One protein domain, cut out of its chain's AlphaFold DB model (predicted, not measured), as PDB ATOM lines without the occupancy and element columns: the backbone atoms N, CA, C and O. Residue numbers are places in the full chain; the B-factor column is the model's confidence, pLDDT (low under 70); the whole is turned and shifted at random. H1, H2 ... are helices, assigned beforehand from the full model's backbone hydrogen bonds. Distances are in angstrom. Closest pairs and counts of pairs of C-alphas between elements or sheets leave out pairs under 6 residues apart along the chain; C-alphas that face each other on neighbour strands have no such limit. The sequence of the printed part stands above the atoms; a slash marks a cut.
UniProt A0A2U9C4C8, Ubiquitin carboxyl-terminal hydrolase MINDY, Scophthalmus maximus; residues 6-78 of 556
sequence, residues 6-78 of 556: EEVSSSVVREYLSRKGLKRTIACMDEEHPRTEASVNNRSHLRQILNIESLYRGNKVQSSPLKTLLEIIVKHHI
ATOM      1  N   GLU A   6     -21.000   5.290   3.384       89.94
ATOM      2  CA  GLU A   6     -19.927   4.313   3.195       89.94
ATOM      3  C   GLU A   6     -19.110   4.142   4.480       89.94
ATOM      4  O   GLU A   6     -18.974   3.020   4.959       89.94
ATOM      5  N   GLU A   7     -18.678   5.239   5.112       91.00
ATOM      6  CA  GLU A   7     -17.965   5.228   6.403       91.00
ATOM      7  C   GLU A   7     -18.787   4.582   7.523       91.00
ATOM      8  O   GLU A   7     -18.269   3.794   8.321       91.00
ATOM      9  N   VAL A   8     -20.092   4.857   7.569       92.81
ATOM     10  CA  VAL A   8     -21.009   4.242   8.541       92.81
ATOM     11  C   VAL A   8     -21.115   2.738   8.312       92.81
ATOM     12  O   VAL A   8     -20.987   1.966   9.262       92.81
ATOM     13  N   SER A   9     -21.266   2.305   7.060       93.50
ATOM     14  CA  SER A   9     -21.321   0.885   6.695       93.50
ATOM     15  C   SER A   9     -19.999   0.175   7.020       93.50
ATOM     16  O   SER A   9     -19.994  -0.862   7.688       93.50
ATOM     17  N   SER A  10     -18.868   0.794   6.671       94.19
ATOM     18  CA  SER A  10     -17.513   0.349   7.026       94.19
ATOM     19  C   SER A  10     -17.327   0.240   8.550       94.19
ATOM     20  O   SER A  10     -16.672  -0.684   9.043       94.19
ATOM     21  N   SER A  11     -17.950   1.135   9.321       94.81
ATOM     22  CA  SER A  11     -17.932   1.117  10.789       94.81
ATOM     23  C   SER A  11     -18.808  -0.001  11.375       94.81
ATOM     24  O   SER A  11     -18.389  -0.663  12.326       94.81
ATOM     25  N   VAL A  12     -19.982  -0.287  10.794       95.62
ATOM     26  CA  VAL A  12     -20.856  -1.413  11.199       95.62
ATOM     27  C   VAL A  12     -20.181  -2.761  10.967       95.62
ATOM     28  O   VAL A  12     -20.229  -3.626  11.844       95.62
ATOM     29  N   VAL A  13     -19.510  -2.944   9.828       96.25
ATOM     30  CA  VAL A  13     -18.781  -4.189   9.538       96.25
ATOM     31  C   VAL A  13     -17.610  -4.371  10.512       96.25
ATOM     32  O   VAL A  13     -17.448  -5.458  11.068       96.25
ATOM     33  N   ARG A  14     -16.855  -3.311  10.835       95.25
ATOM     34  CA  ARG A  14     -15.800  -3.365  11.870       95.25
ATOM     35  C   ARG A  14     -16.349  -3.687  13.262       95.25
ATOM     36  O   ARG A  14     -15.739  -4.475  13.985       95.25
ATOM     37  N   GLU A  15     -17.514  -3.148  13.627       96.12
ATOM     38  CA  GLU A  15     -18.233  -3.499  14.863       96.12
ATOM     39  C   GLU A  15     -18.549  -5.003  14.906       96.12
ATOM     40  O   GLU A  15     -18.224  -5.681  15.883       96.12
ATOM     41  N   TYR A  16     -19.108  -5.536  13.814       97.12
ATOM     42  CA  TYR A  16     -19.444  -6.952  13.670       97.12
ATOM     43  C   TYR A  16     -18.207  -7.856  13.775       97.12
ATOM     44  O   TYR A  16     -18.170  -8.747  14.627       97.12
ATOM     45  N   LEU A  17     -17.168  -7.607  12.965       96.00
ATOM     46  CA  LEU A  17     -15.938  -8.410  12.943       96.00
ATOM     47  C   LEU A  17     -15.238  -8.415  14.310       96.00
ATOM     48  O   LEU A  17     -14.837  -9.475  14.798       96.00
ATOM     49  N   SER A  18     -15.155  -7.249  14.960       94.94
ATOM     50  CA  SER A  18     -14.592  -7.094  16.307       94.94
ATOM     51  C   SER A  18     -15.346  -7.941  17.339       94.94
ATOM     52  O   SER A  18     -14.747  -8.744  18.057       94.94
ATOM     53  N   ARG A  19     -16.683  -7.854  17.362       93.69
ATOM     54  CA  ARG A  19     -17.542  -8.611  18.293       93.69
ATOM     55  C   ARG A  19     -17.628 -10.107  18.012       93.69
ATOM     56  O   ARG A  19     -17.907 -10.867  18.938       93.69
ATOM     57  N   LYS A  20     -17.386 -10.536  16.773       95.56
ATOM     58  CA  LYS A  20     -17.228 -11.951  16.398       95.56
ATOM     59  C   LYS A  20     -15.813 -12.482  16.672       95.56
ATOM     60  O   LYS A  20     -15.581 -13.673  16.506       95.56
ATOM     61  N   GLY A  21     -14.876 -11.631  17.105       93.31
ATOM     62  CA  GLY A  21     -13.497 -12.019  17.412       93.31
ATOM     63  C   GLY A  21     -12.621 -12.267  16.178       93.31
ATOM     64  O   GLY A  21     -11.553 -12.867  16.301       93.31
ATOM     65  N   LEU A  22     -13.039 -11.802  14.997       94.56
ATOM     66  CA  LEU A  22     -12.403 -12.066  13.701       94.56
ATOM     67  C   LEU A  22     -11.171 -11.167  13.477       94.56
ATOM     68  O   LEU A  22     -11.094 -10.390  12.527       94.56
ATOM     69  N   LYS A  23     -10.190 -11.280  14.384       94.56
ATOM     70  CA  LYS A  23      -9.008 -10.403  14.493       94.56
ATOM     71  C   LYS A  23      -8.164 -10.317  13.215       94.56
ATOM     72  O   LYS A  23      -7.636  -9.252  12.926       94.56
ATOM     73  N   ARG A  24      -8.047 -11.408  12.446       95.81
ATOM     74  CA  ARG A  24      -7.337 -11.403  11.150       95.81
ATOM     75  C   ARG A  24      -8.126 -10.651  10.076       95.81
ATOM     76  O   ARG A  24      -7.556  -9.847   9.356       95.81
ATOM     77  N   THR A  25      -9.438 -10.876  10.008       95.88
ATOM     78  CA  THR A  25     -10.323 -10.257   9.013       95.88
ATOM     79  C   THR A  25     -10.436  -8.749   9.212       95.88
ATOM     80  O   THR A  25     -10.366  -8.015   8.239       95.88
ATOM     81  N   ILE A  26     -10.555  -8.268  10.458       95.75
ATOM     82  CA  ILE A  26     -10.589  -6.819  10.720       95.75
ATOM     83  C   ILE A  26      -9.241  -6.142  10.428       95.75
ATOM     84  O   ILE A  26      -9.245  -5.033   9.914       95.75
ATOM     85  N   ALA A  27      -8.106  -6.813  10.667       95.69
ATOM     86  CA  ALA A  27      -6.791  -6.287  10.290       95.69
ATOM     87  C   ALA A  27      -6.637  -6.176   8.763       95.69
ATOM     88  O   ALA A  27      -6.244  -5.126   8.274       95.69
ATOM     89  N   CYS A  28      -7.040  -7.211   8.018       97.12
ATOM     90  CA  CYS A  28      -7.074  -7.188   6.552       97.12
ATOM     91  C   CYS A  28      -8.001  -6.075   6.024       97.12
ATOM     92  O   CYS A  28      -7.640  -5.339   5.115       97.12
ATOM     93  N   MET A  29      -9.169  -5.886   6.649       95.31
ATOM     94  CA  MET A  29     -10.111  -4.818   6.296       95.31
ATOM     95  C   MET A  29      -9.572  -3.411   6.613       95.31
ATOM     96  O   MET A  29      -9.904  -2.458   5.916       95.31
ATOM     97  N   ASP A  30      -8.761  -3.257   7.662       94.31
ATOM     98  CA  ASP A  30      -8.086  -1.996   8.000       94.31
ATOM     99  C   ASP A  30      -6.848  -1.720   7.115       94.31
ATOM    100  O   ASP A  30      -6.381  -0.583   7.080       94.31
ATOM    101  N   GLU A  31      -6.344  -2.722   6.384       95.81
ATOM    102  CA  GLU A  31      -5.293  -2.595   5.361       95.81
ATOM    103  C   GLU A  31      -5.889  -2.274   3.977       95.81
ATOM    104  O   GLU A  31      -5.482  -1.305   3.338       95.81
ATOM    105  N   GLU A  32      -6.904  -3.029   3.539       95.06
ATOM    106  CA  GLU A  32      -7.617  -2.816   2.265       95.06
ATOM    107  C   GLU A  32      -8.453  -1.524   2.251       95.06
ATOM    108  O   GLU A  32      -8.665  -0.921   1.199       95.06
ATOM    109  N   HIS A  33      -8.948  -1.099   3.416       90.44
ATOM    110  CA  HIS A  33      -9.766   0.101   3.581       90.44
ATOM    111  C   HIS A  33      -9.347   0.829   4.873       90.44
ATOM    112  O   HIS A  33      -9.967   0.637   5.925       90.44
ATOM    113  N   PRO A  34      -8.275   1.641   4.833       91.62
ATOM    114  CA  PRO A  34      -7.780   2.361   6.003       91.62
ATOM    115  C   PRO A  34      -8.841   3.260   6.641       91.62
ATOM    116  O   PRO A  34      -9.659   3.873   5.957       91.62
ATOM    117  N   ARG A  35      -8.820   3.354   7.974       89.38
ATOM    118  CA  ARG A  35      -9.754   4.204   8.728       89.38
ATOM    119  C   ARG A  35      -9.407   5.679   8.543       89.38
ATOM    120  O   ARG A  35      -8.243   6.055   8.667       89.38
ATOM    121  N   THR A  36     -10.420   6.506   8.319       88.06
ATOM    122  CA  THR A  36     -10.284   7.958   8.152       88.06
ATOM    123  C   THR A  36     -10.717   8.702   9.419       88.06
ATOM    124  O   THR A  36     -11.223   8.107  10.374       88.06
ATOM    125  N   GLU A  37     -10.579  10.030   9.424       82.50
ATOM    126  CA  GLU A  37     -11.135  10.895  10.478       82.50
ATOM    127  C   GLU A  37     -12.676  10.840  10.561       82.50
ATOM    128  O   GLU A  37     -13.250  11.204  11.587       82.50
ATOM    129  N   ALA A  38     -13.356  10.346   9.517       81.88
ATOM    130  CA  ALA A  38     -14.804  10.149   9.492       81.88
ATOM    131  C   ALA A  38     -15.253   8.764  10.010       81.88
ATOM    132  O   ALA A  38     -16.447   8.564  10.254       81.88
ATOM    133  N   SER A  39     -14.334   7.811  10.213       86.12
ATOM    134  CA  SER A  39     -14.668   6.443  10.630       86.12
ATOM    135  C   SER A  39     -15.173   6.370  12.080       86.12
ATOM    136  O   SER A  39     -14.484   6.722  13.043       86.12
ATOM    137  N   VAL A  40     -16.381   5.834  12.275       87.12
ATOM    138  CA  VAL A  40     -17.099   5.861  13.560       87.12
ATOM    139  C   VAL A  40     -16.634   4.733  14.486       87.12
ATOM    140  O   VAL A  40     -17.242   3.668  14.590       87.12
ATOM    141  N   ASN A  41     -15.560   4.991  15.233       87.31
ATOM    142  CA  ASN A  41     -14.979   4.038  16.190       87.31
ATOM    143  C   ASN A  41     -15.875   3.704  17.412       87.31
ATOM    144  O   ASN A  41     -15.655   2.694  18.083       87.31
ATOM    145  N   ASN A  42     -16.890   4.522  17.713       90.38
ATOM    146  CA  ASN A  42     -17.695   4.421  18.931       90.38
ATOM    147  C   ASN A  42     -19.077   3.795  18.659       90.38
ATOM    148  O   ASN A  42     -19.952   4.429  18.068       90.38
ATOM    149  N   ARG A  43     -19.325   2.583  19.186       90.44
ATOM    150  CA  ARG A  43     -20.613   1.858  19.049       90.44
ATOM    151  C   ARG A  43     -21.829   2.630  19.595       90.44
ATOM    152  O   ARG A  43     -22.964   2.294  19.268       90.44
ATOM    153  N   SER A  44     -21.654   3.633  20.454       89.69
ATOM    154  CA  SER A  44     -22.766   4.496  20.875       89.69
ATOM    155  C   SER A  44     -23.130   5.518  19.806       89.69
ATOM    156  O   SER A  44     -24.292   5.567  19.418       89.69
ATOM    157  N   HIS A  45     -22.133   6.216  19.262       90.75
ATOM    158  CA  HIS A  45     -22.313   7.157  18.156       90.75
ATOM    159  C   HIS A  45     -22.858   6.450  16.904       90.75
ATOM    160  O   HIS A  45     -23.800   6.920  16.276       90.75
ATOM    161  N   LEU A  46     -22.353   5.247  16.615       92.12
ATOM    162  CA  LEU A  46     -22.810   4.430  15.491       92.12
ATOM    163  C   LEU A  46     -24.290   4.020  15.600       92.12
ATOM    164  O   LEU A  46     -24.966   3.924  14.584       92.12
ATOM    165  N   ARG A  47     -24.826   3.818  16.815       92.56
ATOM    166  CA  ARG A  47     -26.267   3.549  17.008       92.56
ATOM    167  C   ARG A  47     -27.127   4.776  16.715       92.56
ATOM    168  O   ARG A  47     -28.148   4.612  16.061       92.56
ATOM    169  N   GLN A  48     -26.682   5.953  17.164       91.69
ATOM    170  CA  GLN A  48     -27.362   7.238  16.953       91.69
ATOM    171  C   GLN A  48     -27.433   7.589  15.463       91.69
ATOM    172  O   GLN A  48     -28.501   7.904  14.953       91.69
ATOM    173  N   ILE A  49     -26.312   7.459  14.745       91.19
ATOM    174  CA  ILE A  49     -26.237   7.714  13.297       91.19
ATOM    175  C   ILE A  49     -27.182   6.798  12.503       91.19
ATOM    176  O   ILE A  49     -27.772   7.225  11.516       91.19
ATOM    177  N   LEU A  50     -27.333   5.543  12.934       90.38
ATOM    178  CA  LEU A  50     -28.217   4.563  12.297       90.38
ATOM    179  C   LEU A  50     -29.686   4.672  12.750       90.38
ATOM    180  O   LEU A  50     -30.527   3.977  12.188       90.38
ATOM    181  N   ASN A  51     -30.002   5.498  13.757       92.81
ATOM    182  CA  ASN A  51     -31.328   5.614  14.379       92.81
ATOM    183  C   ASN A  51     -31.908   4.261  14.865       92.81
ATOM    184  O   ASN A  51     -33.089   3.960  14.691       92.81
ATOM    185  N   ILE A  52     -31.062   3.408  15.462       93.38
ATOM    186  CA  ILE A  52     -31.428   2.040  15.891       93.38
ATOM    187  C   ILE A  52     -31.514   1.858  17.410       93.38
ATOM    188  O   ILE A  52     -31.508   0.727  17.902       93.38
ATOM    189  N   GLU A  53     -31.573   2.922  18.214       92.25
ATOM    190  CA  GLU A  53     -31.644   2.772  19.672       92.25
ATOM    191  C   GLU A  53     -32.934   2.110  20.159       92.25
ATOM    192  O   GLU A  53     -32.894   1.461  21.203       92.25
ATOM    193  N   SER A  54     -34.047   2.219  19.429       88.94
ATOM    194  CA  SER A  54     -35.264   1.430  19.674       88.94
ATOM    195  C   SER A  54     -34.961  -0.068  19.578       88.94
ATOM    196  O   SER A  54     -35.079  -0.788  20.571       88.94
ATOM    197  N   LEU A  55     -34.450  -0.510  18.426       90.69
ATOM    198  CA  LEU A  55     -34.090  -1.901  18.140       90.69
ATOM    199  C   LEU A  55     -33.003  -2.423  19.089       90.69
ATOM    200  O   LEU A  55     -33.074  -3.551  19.568       90.69
ATOM    201  N   TYR A  56     -32.015  -1.593  19.431       92.19
ATOM    202  CA  TYR A  56     -30.952  -1.947  20.374       92.19
ATOM    203  C   TYR A  56     -31.452  -2.062  21.825       92.19
ATOM    204  O   TYR A  56     -30.940  -2.892  22.579       92.19
ATOM    205  N   ARG A  57     -32.456  -1.266  22.231       90.88
ATOM    206  CA  ARG A  57     -33.156  -1.441  23.517       90.88
ATOM    207  C   ARG A  57     -34.004  -2.716  23.506       90.88
ATOM    208  O   ARG A  57     -33.886  -3.500  24.441       90.88
ATOM    209  N   GLY A  58     -34.770  -2.963  22.440       89.31
ATOM    210  CA  GLY A  58     -35.572  -4.180  22.269       89.31
ATOM    211  C   GLY A  58     -34.726  -5.457  22.268       89.31
ATOM    212  O   GLY A  58     -35.041  -6.417  22.961       89.31
ATOM    213  N   ASN A  59     -33.583  -5.455  21.580       91.81
ATOM    214  CA  ASN A  59     -32.641  -6.575  21.582       91.81
ATOM    215  C   ASN A  59     -32.069  -6.874  22.979       91.81
ATOM    216  O   ASN A  59     -31.855  -8.033  23.313       91.81
ATOM    217  N   LYS A  60     -31.841  -5.850  23.814       88.94
ATOM    218  CA  LYS A  60     -31.316  -6.025  25.180       88.94
ATOM    219  C   LYS A  60     -32.272  -6.733  26.146       88.94
ATOM    220  O   LYS A  60     -31.794  -7.200  27.175       88.94
ATOM    221  N   VAL A  61     -33.574  -6.768  25.857       86.19
ATOM    222  CA  VAL A  61     -34.591  -7.410  26.712       86.19
ATOM    223  C   VAL A  61     -35.052  -8.775  26.183       86.19
ATOM    224  O   VAL A  61     -35.907  -9.408  26.790       86.19
ATOM    225  N   GLN A  62     -34.480  -9.247  25.072       85.12
ATOM    226  CA  GLN A  62     -34.725 -10.592  24.547       85.12
ATOM    227  C   GLN A  62     -33.912 -11.637  25.325       85.12
ATOM    228  O   GLN A  62     -32.818 -11.348  25.806       85.12
ATOM    229  N   SER A  63     -34.423 -12.868  25.399       83.31
ATOM    230  CA  SER A  63     -33.770 -14.003  26.074       83.31
ATOM    231  C   SER A  63     -32.391 -14.356  25.498       83.31
ATOM    232  O   SER A  63     -31.526 -14.847  26.218       83.31
ATOM    233  N   SER A  64     -32.161 -14.071  24.214       86.44
ATOM    234  CA  SER A  64     -30.884 -14.251  23.517       86.44
ATOM    235  C   SER A  64     -30.465 -12.958  22.790       86.44
ATOM    236  O   SER A  64     -30.674 -12.819  21.583       86.44
ATOM    237  N   PRO A  65     -29.876 -11.973  23.498       90.31
ATOM    238  CA  PRO A  65     -29.528 -10.682  22.910       90.31
ATOM    239  C   PRO A  65     -28.415 -10.825  21.861       90.31
ATOM    240  O   PRO A  65     -27.316 -11.315  22.144       90.31
ATOM    241  N   LEU A  66     -28.678 -10.336  20.649       94.12
ATOM    242  CA  LEU A  66     -27.721 -10.324  19.541       94.12
ATOM    243  C   LEU A  66     -26.515  -9.438  19.878       94.12
ATOM    244  O   LEU A  66     -26.649  -8.387  20.517       94.12
ATOM    245  N   LYS A  67     -25.318  -9.877  19.477       92.81
ATOM    246  CA  LYS A  67     -24.049  -9.343  20.003       92.81
ATOM    247  C   LYS A  67     -23.526  -8.155  19.201       92.81
ATOM    248  O   LYS A  67     -22.827  -7.309  19.765       92.81
ATOM    249  N   THR A  68     -23.880  -8.043  17.927       96.06
ATOM    250  CA  THR A  68     -23.433  -6.995  16.988       96.06
ATOM    251  C   THR A  68     -24.567  -6.023  16.645       96.06
ATOM    252  O   THR A  68     -25.726  -6.304  16.937       96.06
ATOM    253  N   LEU A  69     -24.268  -4.859  16.060       94.94
ATOM    254  CA  LEU A  69     -25.317  -3.988  15.503       94.94
ATOM    255  C   LEU A  69     -25.927  -4.562  14.215       94.94
ATOM    256  O   LEU A  69     -27.141  -4.491  14.040       94.94
ATOM    257  N   LEU A  70     -25.105  -5.175  13.359       95.75
ATOM    258  CA  LEU A  70     -25.536  -5.734  12.076       95.75
ATOM    259  C   LEU A  70     -26.600  -6.830  12.244       95.75
ATOM    260  O   LEU A  70     -27.620  -6.796  11.567       95.75
ATOM    261  N   GLU A  71     -26.423  -7.749  13.200       95.38
ATOM    262  CA  GLU A  71     -27.426  -8.785  13.506       95.38
ATOM    263  C   GLU A  71     -28.781  -8.189  13.923       95.38
ATOM    264  O   GLU A  71     -29.821  -8.734  13.568       95.38
ATOM    265  N   ILE A  72     -28.783  -7.079  14.671       94.25
ATOM    266  CA  ILE A  72     -30.009  -6.432  15.174       94.25
ATOM    267  C   ILE A  72     -30.785  -5.791  14.020       94.25
ATOM    268  O   ILE A  72     -32.002  -5.952  13.936       94.25
ATOM    269  N   ILE A  73     -30.071  -5.116  13.113       93.50
ATOM    270  CA  ILE A  73     -30.625  -4.543  11.879       93.50
ATOM    271  C   ILE A  73     -31.215  -5.663  11.011       93.50
ATOM    272  O   ILE A  73     -32.387  -5.613  10.640       93.50
ATOM    273  N   VAL A  74     -30.437  -6.717  10.749       93.25
ATOM    274  CA  VAL A  74     -30.861  -7.856   9.921       93.25
ATOM    275  C   VAL A  74     -32.071  -8.579  10.527       93.25
ATOM    276  O   VAL A  74     -33.027  -8.847   9.804       93.25
ATOM    277  N   LYS A  75     -32.104  -8.827  11.847       91.81
ATOM    278  CA  LYS A  75     -33.272  -9.437  12.510       91.81
ATOM    279  C   LYS A  75     -34.537  -8.592  12.345       91.81
ATOM    280  O   LYS A  75     -35.597  -9.158  12.099       91.81
ATOM    281  N   HIS A  76     -34.435  -7.269  12.466       89.94
ATOM    282  CA  HIS A  76     -35.574  -6.369  12.269       89.94
ATOM    283  C   HIS A  76     -36.108  -6.432  10.829       89.94
ATOM    284  O   HIS A  76     -37.305  -6.615  10.629       89.94
ATOM    285  N   HIS A  77     -35.232  -6.380   9.821       86.69
ATOM    286  CA  HIS A  77     -35.665  -6.473   8.422       86.69
ATOM    287  C   HIS A  77     -36.213  -7.857   8.033       86.69
ATOM    288  O   HIS A  77     -37.118  -7.922   7.207       86.69
ATOM    289  N   ILE A  78     -35.734  -8.946   8.649       85.44
ATOM    290  CA  ILE A  78     -36.294 -10.298   8.459       85.44
ATOM    291  C   ILE A  78     -37.675 -10.448   9.123       85.44
ATOM    292  O   ILE A  78     -38.521 -11.164   8.597       85.44
TER     293      ILE A  78
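Overview. This is residues 6 to 78 of the 556 residues of the protein "Ubiquitin carboxyl-terminal hydrolase MINDY" of Scophthalmus maximus (UniProt A0A2U9C4C8). H1 lies in the middle, with H2 folded back beside it as a hairpin and H3 packed on it. Away from H2, H5 packs crosswise on H1, and H4 packs across H5. The printed part has 73 residues, with five named helices, H1 to H5, and no named strand: all helix. It is compact, radius of gyration of the C-alphas 12.7 A, but elongated, spanning 36 by 23 by 20 A.

Along the chain. H1, residues 6 to 19, begins at C-alpha 6 (-19.927, 4.313, 3.195) and is 20.0 A long. H2, residues 23 to 32, measures 14.5 A; H3, 43 to 49, 10.0 A; H4, 53 to 60, 10.4 A. H5, residues 69 to 78, measures 14.5 A and ends at C-alpha 78 (-36.294, -10.298, 8.459).

Arrangement. H1, the hub, touches H2 at a shallow tilt of 20 degrees, opposite ways; the closest C-alphas, of Leu 17 and Ile 26, are 6.0 A apart. H1 touches H3 (Val 8 and Leu 46, closest C-alphas, 7.2 A). With residues 12 to 16 alone H1 touches H5, about perpendicular at 76 degrees (Tyr 16 and Leu 70, closest C-alphas, 6.4 A). H4 touches H5 at 86 degrees, about perpendicular (Leu 55 and Ile 72, closest C-alphas, 6.8 A). H2 and H4 are apart. In H1 to H5 every O i to N i+4 pair is within hydrogen-bond range.

Size, cuts and confidence. The C-alphas farthest apart, of Glu 32 and Ser 63, are 37.1 A apart. The printed part has no cut and no long link; no printed residue is under pLDDT 70.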